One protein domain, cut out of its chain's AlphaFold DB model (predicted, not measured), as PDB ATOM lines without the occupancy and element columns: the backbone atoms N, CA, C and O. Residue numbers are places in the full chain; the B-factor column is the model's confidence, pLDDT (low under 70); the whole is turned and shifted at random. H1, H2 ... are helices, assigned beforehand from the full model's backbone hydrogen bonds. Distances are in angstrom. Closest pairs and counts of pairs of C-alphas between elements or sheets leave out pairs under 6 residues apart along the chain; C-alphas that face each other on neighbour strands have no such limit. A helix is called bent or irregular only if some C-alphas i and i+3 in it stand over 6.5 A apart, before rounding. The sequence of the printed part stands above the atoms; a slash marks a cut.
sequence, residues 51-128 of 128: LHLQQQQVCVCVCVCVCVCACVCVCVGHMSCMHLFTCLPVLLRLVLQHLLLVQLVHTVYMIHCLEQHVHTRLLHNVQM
ATOM      1  N   LEU A  51     -12.642  61.002   6.156       50.69
ATOM      2  CA  LEU A  51     -11.820  61.021   7.367       50.69
ATOM      3  C   LEU A  51     -12.031  59.764   8.216       50.69
ATOM      4  O   LEU A  51     -11.074  59.279   8.821       50.69
ATOM      5  N   HIS A  52     -13.238  59.195   8.215       53.25
ATOM      6  CA  HIS A  52     -13.540  57.986   8.975       53.25
ATOM      7  C   HIS A  52     -12.834  56.746   8.399       53.25
ATOM      8  O   HIS A  52     -12.269  55.963   9.164       53.25
ATOM      9  N   LEU A  53     -12.737  56.614   7.066       50.22
ATOM     10  CA  LEU A  53     -11.943  55.544   6.437       50.22
ATOM     11  C   LEU A  53     -10.429  55.717   6.648       50.22
ATOM     12  O   LEU A  53      -9.735  54.734   6.927       50.22
ATOM     13  N   GLN A  54      -9.900  56.946   6.570       50.41
ATOM     14  CA  GLN A  54      -8.492  57.210   6.900       50.41
ATOM     15  C   GLN A  54      -8.187  56.869   8.360       50.41
ATOM     16  O   GLN A  54      -7.179  56.222   8.646       50.41
ATOM     17  N   GLN A  55      -9.064  57.259   9.287       53.72
ATOM     18  CA  GLN A  55      -8.871  56.975  10.702       53.72
ATOM     19  C   GLN A  55      -8.959  55.471  10.983       53.72
ATOM     20  O   GLN A  55      -8.118  54.947  11.707       53.72
ATOM     21  N   GLN A  56      -9.879  54.747  10.343       55.09
ATOM     22  CA  GLN A  56     -10.039  53.309  10.555       55.09
ATOM     23  C   GLN A  56      -8.847  52.493  10.038       55.09
ATOM     24  O   GLN A  56      -8.411  51.559  10.715       55.09
ATOM     25  N   GLN A  57      -8.252  52.868   8.901       57.31
ATOM     26  CA  GLN A  57      -7.049  52.195   8.413       57.31
ATOM     27  C   GLN A  57      -5.847  52.459   9.325       57.31
ATOM     28  O   GLN A  57      -5.149  51.515   9.690       57.31
ATOM     29  N   VAL A  58      -5.662  53.701   9.788       62.56
ATOM     30  CA  VAL A  58      -4.614  54.048  10.765       62.56
ATOM     31  C   VAL A  58      -4.818  53.292  12.079       62.56
ATOM     32  O   VAL A  58      -3.849  52.776  12.633       62.56
ATOM     33  N   CYS A  59      -6.061  53.143  12.547       65.12
ATOM     34  CA  CYS A  59      -6.373  52.344  13.728       65.12
ATOM     35  C   CYS A  59      -5.935  50.885  13.558       65.12
ATOM     36  O   CYS A  59      -5.274  50.370  14.456       65.12
ATOM     37  N   VAL A  60      -6.229  50.238  12.418       67.81
ATOM     38  CA  VAL A  60      -5.823  48.844  12.139       67.81
ATOM     39  C   VAL A  60      -4.301  48.704  12.071       67.81
ATOM     40  O   VAL A  60      -3.739  47.787  12.668       67.81
ATOM     41  N   CYS A  61      -3.617  49.637  11.407       72.00
ATOM     42  CA  CYS A  61      -2.157  49.663  11.371       72.00
ATOM     43  C   CYS A  61      -1.578  49.769  12.787       72.00
ATOM     44  O   CYS A  61      -0.770  48.934  13.183       72.00
ATOM     45  N   VAL A  62      -2.035  50.749  13.574       68.00
ATOM     46  CA  VAL A  62      -1.539  51.006  14.933       68.00
ATOM     47  C   VAL A  62      -1.817  49.831  15.865       68.00
ATOM     48  O   VAL A  62      -0.939  49.482  16.654       68.00
ATOM     49  N   CYS A  63      -2.981  49.176  15.769       70.50
ATOM     50  CA  CYS A  63      -3.241  48.002  16.596       70.50
ATOM     51  C   CYS A  63      -2.403  46.790  16.169       70.50
ATOM     52  O   CYS A  63      -1.795  46.189  17.045       70.50
ATOM     53  N   VAL A  64      -2.214  46.497  14.874       74.62
ATOM     54  CA  VAL A  64      -1.278  45.434  14.438       74.62
ATOM     55  C   VAL A  64       0.155  45.721  14.905       74.62
ATOM     56  O   VAL A  64       0.835  44.815  15.394       74.62
ATOM     57  N   CYS A  65       0.604  46.977  14.816       74.25
ATOM     58  CA  CYS A  65       1.909  47.398  15.319       74.25
ATOM     59  C   CYS A  65       2.026  47.173  16.834       74.25
ATOM     60  O   CYS A  65       2.946  46.488  17.267       74.25
ATOM     61  N   VAL A  66       1.078  47.670  17.638       72.00
ATOM     62  CA  VAL A  66       1.055  47.484  19.103       72.00
ATOM     63  C   VAL A  66       0.990  46.008  19.494       72.00
ATOM     64  O   VAL A  66       1.670  45.605  20.434       72.00
ATOM     65  N   CYS A  67       0.227  45.188  18.769       70.44
ATOM     66  CA  CYS A  67       0.134  43.752  19.010       70.44
ATOM     67  C   CYS A  67       1.480  43.056  18.770       70.44
ATOM     68  O   CYS A  67       1.929  42.296  19.624       70.44
ATOM     69  N   VAL A  68       2.172  43.349  17.663       73.69
ATOM     70  CA  VAL A  68       3.519  42.811  17.393       73.69
ATOM     71  C   VAL A  68       4.536  43.307  18.420       73.69
ATOM     72  O   VAL A  68       5.327  42.508  18.925       73.69
ATOM     73  N   CYS A  69       4.497  44.592  18.779       72.38
ATOM     74  CA  CYS A  69       5.376  45.165  19.794       72.38
ATOM     75  C   CYS A  69       5.176  44.479  21.151       72.38
ATOM     76  O   CYS A  69       6.147  43.990  21.719       72.38
ATOM     77  N   ALA A  70       3.938  44.356  21.640       70.38
ATOM     78  CA  ALA A  70       3.632  43.689  22.904       70.38
ATOM     79  C   ALA A  70       4.058  42.211  22.903       70.38
ATOM     80  O   ALA A  70       4.633  41.741  23.886       70.38
ATOM     81  N   CYS A  71       3.855  41.498  21.789       66.56
ATOM     82  CA  CYS A  71       4.344  40.133  21.612       66.56
ATOM     83  C   CYS A  71       5.872  40.059  21.752       66.56
ATOM     84  O   CYS A  71       6.370  39.247  22.525       66.56
ATOM     85  N   VAL A  72       6.627  40.931  21.075       71.06
ATOM     86  CA  VAL A  72       8.097  40.960  21.168       71.06
ATOM     87  C   VAL A  72       8.569  41.363  22.569       71.06
ATOM     88  O   VAL A  72       9.487  40.741  23.098       71.06
ATOM     89  N   CYS A  73       7.933  42.346  23.208       69.62
ATOM     90  CA  CYS A  73       8.264  42.779  24.567       69.62
ATOM     91  C   CYS A  73       8.083  41.650  25.592       69.62
ATOM     92  O   CYS A  73       8.957  41.434  26.433       69.62
ATOM     93  N   VAL A  74       6.981  40.898  25.494       63.91
ATOM     94  CA  VAL A  74       6.741  39.714  26.330       63.91
ATOM     95  C   VAL A  74       7.757  38.618  26.012       63.91
ATOM     96  O   VAL A  74       8.321  38.041  26.934       63.91
ATOM     97  N   CYS A  75       8.075  38.366  24.741       61.31
ATOM     98  CA  CYS A  75       9.076  37.364  24.360       61.31
ATOM     99  C   CYS A  75      10.486  37.683  24.894       61.31
ATOM    100  O   CYS A  75      11.171  36.782  25.374       61.31
ATOM    101  N   VAL A  76      10.918  38.949  24.843       66.25
ATOM    102  CA  VAL A  76      12.264  39.374  25.278       66.25
ATOM    103  C   VAL A  76      12.370  39.454  26.803       66.25
ATOM    104  O   VAL A  76      13.367  39.005  27.362       66.25
ATOM    105  N   GLY A  77      11.339  39.951  27.498       62.03
ATOM    106  CA  GLY A  77      11.328  40.021  28.967       62.03
ATOM    107  C   GLY A  77      11.211  38.657  29.658       62.03
ATOM    108  O   GLY A  77      11.570  38.508  30.822       62.03
ATOM    109  N   HIS A  78      10.726  37.645  28.941       59.72
ATOM    110  CA  HIS A  78      10.420  36.329  29.494       59.72
ATOM    111  C   HIS A  78      11.522  35.280  29.242       59.72
ATOM    112  O   HIS A  78      11.482  34.185  29.806       59.72
ATOM    113  N   MET A  79      12.555  35.628  28.461       53.00
ATOM    114  CA  MET A  79      13.772  34.818  28.272       53.00
ATOM    115  C   MET A  79      14.616  34.673  29.554       53.00
ATOM    116  O   MET A  79      15.551  33.878  29.581       53.00
ATOM    117  N   SER A  80      14.288  35.398  30.629       61.75
ATOM    118  CA  SER A  80      15.093  35.448  31.855       61.75
ATOM    119  C   SER A  80      14.775  34.371  32.908       61.75
ATOM    120  O   SER A  80      15.640  34.091  33.729       61.75
ATOM    121  N   CYS A  81      13.593  33.739  32.930       53.50
ATOM    122  CA  CYS A  81      13.220  32.840  34.040       53.50
ATOM    123  C   CYS A  81      12.211  31.748  33.626       53.50
ATOM    124  O   CYS A  81      11.021  32.013  33.552       53.50
ATOM    125  N   MET A  82      12.670  30.506  33.406       49.25
ATOM    126  CA  MET A  82      11.967  29.208  33.606       49.25
ATOM    127  C   MET A  82      10.557  28.940  33.012       49.25
ATOM    128  O   MET A  82      10.052  27.830  33.151       49.25
ATOM    129  N   HIS A  83       9.909  29.873  32.316       56.88
ATOM    130  CA  HIS A  83       8.472  29.796  32.019       56.88
ATOM    131  C   HIS A  83       8.167  29.563  30.522       56.88
ATOM    132  O   HIS A  83       7.020  29.617  30.082       56.88
ATOM    133  N   LEU A  84       9.186  29.236  29.715       53.03
ATOM    134  CA  LEU A  84       9.026  28.904  28.292       53.03
ATOM    135  C   LEU A  84       8.038  27.740  28.081       53.03
ATOM    136  O   LEU A  84       7.254  27.782  27.146       53.03
ATOM    137  N   PHE A  85       7.991  26.748  28.973       59.16
ATOM    138  CA  PHE A  85       7.126  25.572  28.800       59.16
ATOM    139  C   PHE A  85       5.629  25.849  29.046       59.16
ATOM    140  O   PHE A  85       4.768  25.260  28.397       59.16
ATOM    141  N   THR A  86       5.300  26.771  29.951       63.66
ATOM    142  CA  THR A  86       3.920  27.160  30.302       63.66
ATOM    143  C   THR A  86       3.440  28.393  29.540       63.66
ATOM    144  O   THR A  86       2.243  28.548  29.312       63.66
ATOM    145  N   CYS A  87       4.350  29.257  29.091       66.31
ATOM    146  CA  CYS A  87       4.015  30.454  28.325       66.31
ATOM    147  C   CYS A  87       3.939  30.199  26.816       66.31
ATOM    148  O   CYS A  87       3.128  30.835  26.152       66.31
ATOM    149  N   LEU A  88       4.688  29.228  26.274       74.81
ATOM    150  CA  LEU A  88       4.586  28.838  24.863       74.81
ATOM    151  C   LEU A  88       3.156  28.452  24.434       74.81
ATOM    152  O   LEU A  88       2.721  28.958  23.402       74.81
ATOM    153  N   PRO A  89       2.368  27.649  25.183       80.25
ATOM    154  CA  PRO A  89       0.983  27.366  24.799       80.25
ATOM    155  C   PRO A  89       0.064  28.590  24.915       80.25
ATOM    156  O   PRO A  89      -0.845  28.739  24.101       80.25
ATOM    157  N   VAL A  90       0.291  29.485  25.883       81.56
ATOM    158  CA  VAL A  90      -0.502  30.719  26.045       81.56
ATOM    159  C   VAL A  90      -0.209  31.700  24.910       81.56
ATOM    160  O   VAL A  90      -1.138  32.219  24.297       81.56
ATOM    161  N   LEU A  91       1.067  31.899  24.578       77.38
ATOM    162  CA  LEU A  91       1.511  32.737  23.469       77.38
ATOM    163  C   LEU A  91       1.054  32.158  22.129       77.38
ATOM    164  O   LEU A  91       0.525  32.893  21.303       77.38
ATOM    165  N   LEU A  92       1.182  30.843  21.929       83.56
ATOM    166  CA  LEU A  92       0.691  30.174  20.728       83.56
ATOM    167  C   LEU A  92      -0.816  30.374  20.576       83.56
ATOM    168  O   LEU A  92      -1.254  30.721  19.487       83.56
ATOM    169  N   ARG A  93      -1.606  30.232  21.654       87.56
ATOM    170  CA  ARG A  93      -3.046  30.529  21.618       87.56
ATOM    171  C   ARG A  93      -3.336  31.998  21.334       87.56
ATOM    172  O   ARG A  93      -4.234  32.266  20.548       87.56
ATOM    173  N   LEU A  94      -2.586  32.931  21.916       83.69
ATOM    174  CA  LEU A  94      -2.753  34.365  21.667       83.69
ATOM    175  C   LEU A  94      -2.451  34.719  20.202       83.69
ATOM    176  O   LEU A  94      -3.222  35.435  19.569       83.69
ATOM    177  N   VAL A  95      -1.372  34.168  19.642       83.75
ATOM    178  CA  VAL A  95      -0.981  34.363  18.240       83.75
ATOM    179  C   VAL A  95      -2.002  33.725  17.299       83.75
ATOM    180  O   VAL A  95      -2.405  34.378  16.343       83.75
ATOM    181  N   LEU A  96      -2.483  32.506  17.578       88.12
ATOM    182  CA  LEU A  96      -3.535  31.848  16.786       88.12
ATOM    183  C   LEU A  96      -4.851  32.634  16.824       88.12
ATOM    184  O   LEU A  96      -5.464  32.845  15.782       88.12
ATOM    185  N   GLN A  97      -5.252  33.109  18.008       90.44
ATOM    186  CA  GLN A  97      -6.434  33.951  18.201       90.44
ATOM    187  C   GLN A  97      -6.312  35.258  17.406       90.44
ATOM    188  O   GLN A  97      -7.255  35.670  16.736       90.44
ATOM    189  N   HIS A  98      -5.140  35.896  17.450       87.31
ATOM    190  CA  HIS A  98      -4.877  37.126  16.715       87.31
ATOM    191  C   HIS A  98      -4.866  36.892  15.198       87.31
ATOM    192  O   HIS A  98      -5.479  37.657  14.458       87.31
ATOM    193  N   LEU A  99      -4.227  35.817  14.721       86.06
ATOM    194  CA  LEU A  99      -4.213  35.452  13.301       86.06
ATOM    195  C   LEU A  99      -5.633  35.171  12.786       86.06
ATOM    196  O   LEU A  99      -5.989  35.625  11.703       86.06
ATOM    197  N   LEU A 100      -6.460  34.489  13.586       92.38
ATOM    198  CA  LEU A 100      -7.865  34.229  13.275       92.38
ATOM    199  C   LEU A 100      -8.686  35.525  13.214       92.38
ATOM    200  O   LEU A 100      -9.469  35.699  12.286       92.38
ATOM    201  N   LEU A 101      -8.489  36.451  14.161       89.38
ATOM    202  CA  LEU A 101      -9.153  37.759  14.153       89.38
ATOM    203  C   LEU A 101      -8.769  38.588  12.928       89.38
ATOM    204  O   LEU A 101      -9.650  39.125  12.264       89.38
ATOM    205  N   VAL A 102      -7.480  38.659  12.590       86.06
ATOM    206  CA  VAL A 102      -7.011  39.370  11.392       86.06
ATOM    207  C   VAL A 102      -7.607  38.747  10.128       86.06
ATOM    208  O   VAL A 102      -8.112  39.471   9.270       86.06
ATOM    209  N   GLN A 103      -7.619  37.415  10.031       91.25
ATOM    210  CA  GLN A 103      -8.224  36.702   8.907       91.25
ATOM    211  C   GLN A 103      -9.730  36.981   8.809       91.25
ATOM    212  O   GLN A 103     -10.235  37.217   7.714       91.25
ATOM    213  N   LEU A 104     -10.449  36.987   9.936       91.00
ATOM    214  CA  LEU A 104     -11.885  37.262   9.992       91.00
ATOM    215  C   LEU A 104     -12.181  38.698   9.559       91.00
ATOM    216  O   LEU A 104     -13.013  38.898   8.680       91.00
ATOM    217  N   VAL A 105     -11.463  39.684  10.102       88.88
ATOM    218  CA  VAL A 105     -11.607  41.098   9.720       88.88
ATOM    219  C   VAL A 105     -11.332  41.287   8.230       88.88
ATOM    220  O   VAL A 105     -12.117  41.929   7.538       88.88
ATOM    221  N   HIS A 106     -10.268  40.678   7.703       88.75
ATOM    222  CA  HIS A 106      -9.952  40.745   6.278       88.75
ATOM    223  C   HIS A 106     -11.018  40.052   5.413       88.75
ATOM    224  O   HIS A 106     -11.413  40.582   4.376       88.75
ATOM    225  N   THR A 107     -11.535  38.902   5.848       90.50
ATOM    226  CA  THR A 107     -12.601  38.183   5.134       90.50
ATOM    227  C   THR A 107     -13.885  39.009   5.100       90.50
ATOM    228  O   THR A 107     -14.474  39.172   4.036       90.50
ATOM    229  N   VAL A 108     -14.288  39.599   6.228       91.62
ATOM    230  CA  VAL A 108     -15.445  40.504   6.313       91.62
ATOM    231  C   VAL A 108     -15.244  41.733   5.423       91.62
ATOM    232  O   VAL A 108     -16.165  42.124   4.712       91.62
ATOM    233  N   TYR A 109     -14.035  42.296   5.388       90.75
ATOM    234  CA  TYR A 109     -13.704  43.417   4.508       90.75
ATOM    235  C   TYR A 109     -13.828  43.050   3.021       90.75
ATOM    236  O   TYR A 109     -14.448  43.782   2.251       90.75
ATOM    237  N   MET A 110     -13.290  41.895   2.616       85.69
ATOM    238  CA  MET A 110     -13.419  41.390   1.245       85.69
ATOM    239  C   MET A 110     -14.876  41.111   0.870       85.69
ATOM    240  O   MET A 110     -15.288  41.452  -0.236       85.69
ATOM    241  N   ILE A 111     -15.668  40.544   1.786       87.94
ATOM    242  CA  ILE A 111     -17.106  40.322   1.581       87.94
ATOM    243  C   ILE A 111     -17.830  41.656   1.390       87.94
ATOM    244  O   ILE A 111     -18.591  41.793   0.439       87.94
ATOM    245  N   HIS A 112     -17.560  42.656   2.230       87.00
ATOM    246  CA  HIS A 112     -18.171  43.978   2.103       87.00
ATOM    247  C   HIS A 112     -17.792  44.652   0.774       87.00
ATOM    248  O   HIS A 112     -18.644  45.216   0.093       87.00
ATOM    249  N   CYS A 113     -16.531  44.533   0.352       84.31
ATOM    250  CA  CYS A 113     -16.066  45.040  -0.940       84.31
ATOM    251  C   CYS A 113     -16.760  44.333  -2.120       84.31
ATOM    252  O   CYS A 113     -17.148  44.977  -3.097       84.31
ATOM    253  N   LEU A 114     -16.973  43.018  -2.010       86.62
ATOM    254  CA  LEU A 114     -17.699  42.230  -3.002       86.62
ATOM    255  C   LEU A 114     -19.176  42.643  -3.080       86.62
ATOM    256  O   LEU A 114     -19.695  42.814  -4.178       86.62
ATOM    257  N   GLU A 115     -19.835  42.851  -1.939       87.25
ATOM    258  CA  GLU A 115     -21.241  43.268  -1.871       87.25
ATOM    259  C   GLU A 115     -21.444  44.650  -2.507       87.25
ATOM    260  O   GLU A 115     -22.289  44.815  -3.385       87.25
ATOM    261  N   GLN A 116     -20.577  45.611  -2.176       80.38
ATOM    262  CA  GLN A 116     -20.574  46.948  -2.780       80.38
ATOM    263  C   GLN A 116     -20.334  46.887  -4.301       80.38
ATOM    264  O   GLN A 116     -20.992  47.591  -5.075       80.38
ATOM    265  N   HIS A 117     -19.432  46.011  -4.763       85.00
ATOM    266  CA  HIS A 117     -19.176  45.819  -6.192       85.00
ATOM    267  C   HIS A 117     -20.385  45.214  -6.921       85.00
ATOM    268  O   HIS A 117     -20.750  45.687  -7.997       85.00
ATOM    269  N   VAL A 118     -21.021  44.188  -6.345       83.38
ATOM    270  CA  VAL A 118     -22.211  43.546  -6.920       83.38
ATOM    271  C   VAL A 118     -23.377  44.531  -6.967       83.38
ATOM    272  O   VAL A 118     -23.992  44.666  -8.022       83.38
ATOM    273  N   HIS A 119     -23.626  45.279  -5.890       78.50
ATOM    274  CA  HIS A 119     -24.679  46.293  -5.832       78.50
ATOM    275  C   HIS A 119     -24.502  47.366  -6.919       78.50
ATOM    276  O   HIS A 119     -25.434  47.668  -7.664       78.50
ATOM    277  N   THR A 120     -23.274  47.866  -7.092       75.94
ATOM    278  CA  THR A 120     -22.936  48.847  -8.138       75.94
ATOM    279  C   THR A 120     -23.150  48.280  -9.548       75.94
ATOM    280  O   THR A 120     -23.685  48.959 -10.425       75.94
ATOM    281  N   ARG A 121     -22.764  47.020  -9.791       75.56
ATOM    282  CA  ARG A 121     -22.957  46.349 -11.089       75.56
ATOM    283  C   ARG A 121     -24.431  46.091 -11.403       75.56
ATOM    284  O   ARG A 121     -24.807  46.189 -12.566       75.56
ATOM    285  N   LEU A 122     -25.243  45.778 -10.395       68.56
ATOM    286  CA  LEU A 122     -26.678  45.522 -10.543       68.56
ATOM    287  C   LEU A 122     -27.450  46.818 -10.827       68.56
ATOM    288  O   LEU A 122     -28.253  46.845 -11.756       68.56
ATOM    289  N   LEU A 123     -27.133  47.909 -10.119       63.72
ATOM    290  CA  LEU A 123     -27.672  49.245 -10.416       63.72
ATOM    291  C   LEU A 123     -27.312  49.702 -11.837       63.72
ATOM    292  O   LEU A 123     -28.172  50.181 -12.570       63.72
ATOM    293  N   HIS A 124     -26.066  49.486 -12.271       70.69
ATOM    294  CA  HIS A 124     -25.639  49.839 -13.628       70.69
ATOM    295  C   HIS A 124     -26.289  48.966 -14.722       70.69
ATOM    296  O   HIS A 124     -26.419  49.415 -15.855       70.69
ATOM    297  N   ASN A 125     -26.703  47.731 -14.408       64.62
ATOM    298  CA  ASN A 125     -27.380  46.837 -15.356       64.62
ATOM    299  C   ASN A 125     -28.874  47.170 -15.524       64.62
ATOM    300  O   ASN A 125     -29.408  46.967 -16.602       64.62
ATOM    301  N   VAL A 126     -29.527  47.710 -14.488       68.06
ATOM    302  CA  VAL A 126     -30.945  48.128 -14.522       68.06
ATOM    303  C   VAL A 126     -31.148  49.486 -15.217       68.06
ATOM    304  O   VAL A 126     -32.252  49.787 -15.664       68.06
ATOM    305  N   GLN A 127     -30.103  50.315 -15.319       58.16
ATOM    306  CA  GLN A 127     -30.140  51.621 -16.000       58.16
ATOM    307  C   GLN A 127     -29.812  51.575 -17.507       58.16
ATOM    308  O   GLN A 127     -29.752  52.634 -18.135       58.16
ATOM    309  N   MET A 128     -29.618  50.382 -18.082       51.62
ATOM    310  CA  MET A 128     -29.499  50.131 -19.529       51.62
ATOM    311  C   MET A 128     -30.696  49.327 -20.028       51.62
ATOM    312  O   MET A 128     -31.108  49.576 -21.182       51.62
TER     313      MET A 128
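This is residues 51 to 128 of the 128 residues of an uncharacterized protein of Seriola lalandi dorsalis (UniProt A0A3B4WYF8). Two long helices of unequal length are joined by a short turn, H2 folding back beside H1 and running on well past it. The pairing is loose: residues 51 to 59 of H1 and residues 106 to 128, of which 106 to 126 belong to H2, stand free at the end away from the turn. The printed part has 78 residues, with two named helices in the order H1, H2 and no named strand; its class is all helix. It is extended, with a radius of gyration of the C-alphas of 19.9 A, and its outline is a rod spanning 71 by 26 by 10 A.

H1, residues 51 to 77, has the N-to-C direction (0.63, -0.55, 0.55). A short link of 6 residues leads to H2, residues 84 to 126, whose direction is (-0.57, 0.36, -0.73). H1 and H2 are near each other, with 16 pairs of C-alphas within 10 A, the closest 8.1 A apart. In H1 every O i to N i+4 pair is within hydrogen-bond range; in H2 37 of 39 are.

H1 begins at C-alpha 51, (-11.820, 61.021, 7.367), and measures 38.0 A from first to last C-alpha. H2 begins at C-alpha 84, (9.026, 28.904, 28.292), and ends at C-alpha 126, (-30.945, 48.128, -14.522), 61.6 A away. H2 is neither bent nor irregular, but only just: C-alphas 86 and 89 are 6.2 A apart.

The two C-alphas farthest apart, those of Cys 81 and Met 128, are 70.7 A apart. The printed part has no cut and ends at the chain's last residue. Mean pLDDT of the printed part is 72.7; 33 residues are under 70, among them residues 51 to 60, 73 to 87 and 125 to 128.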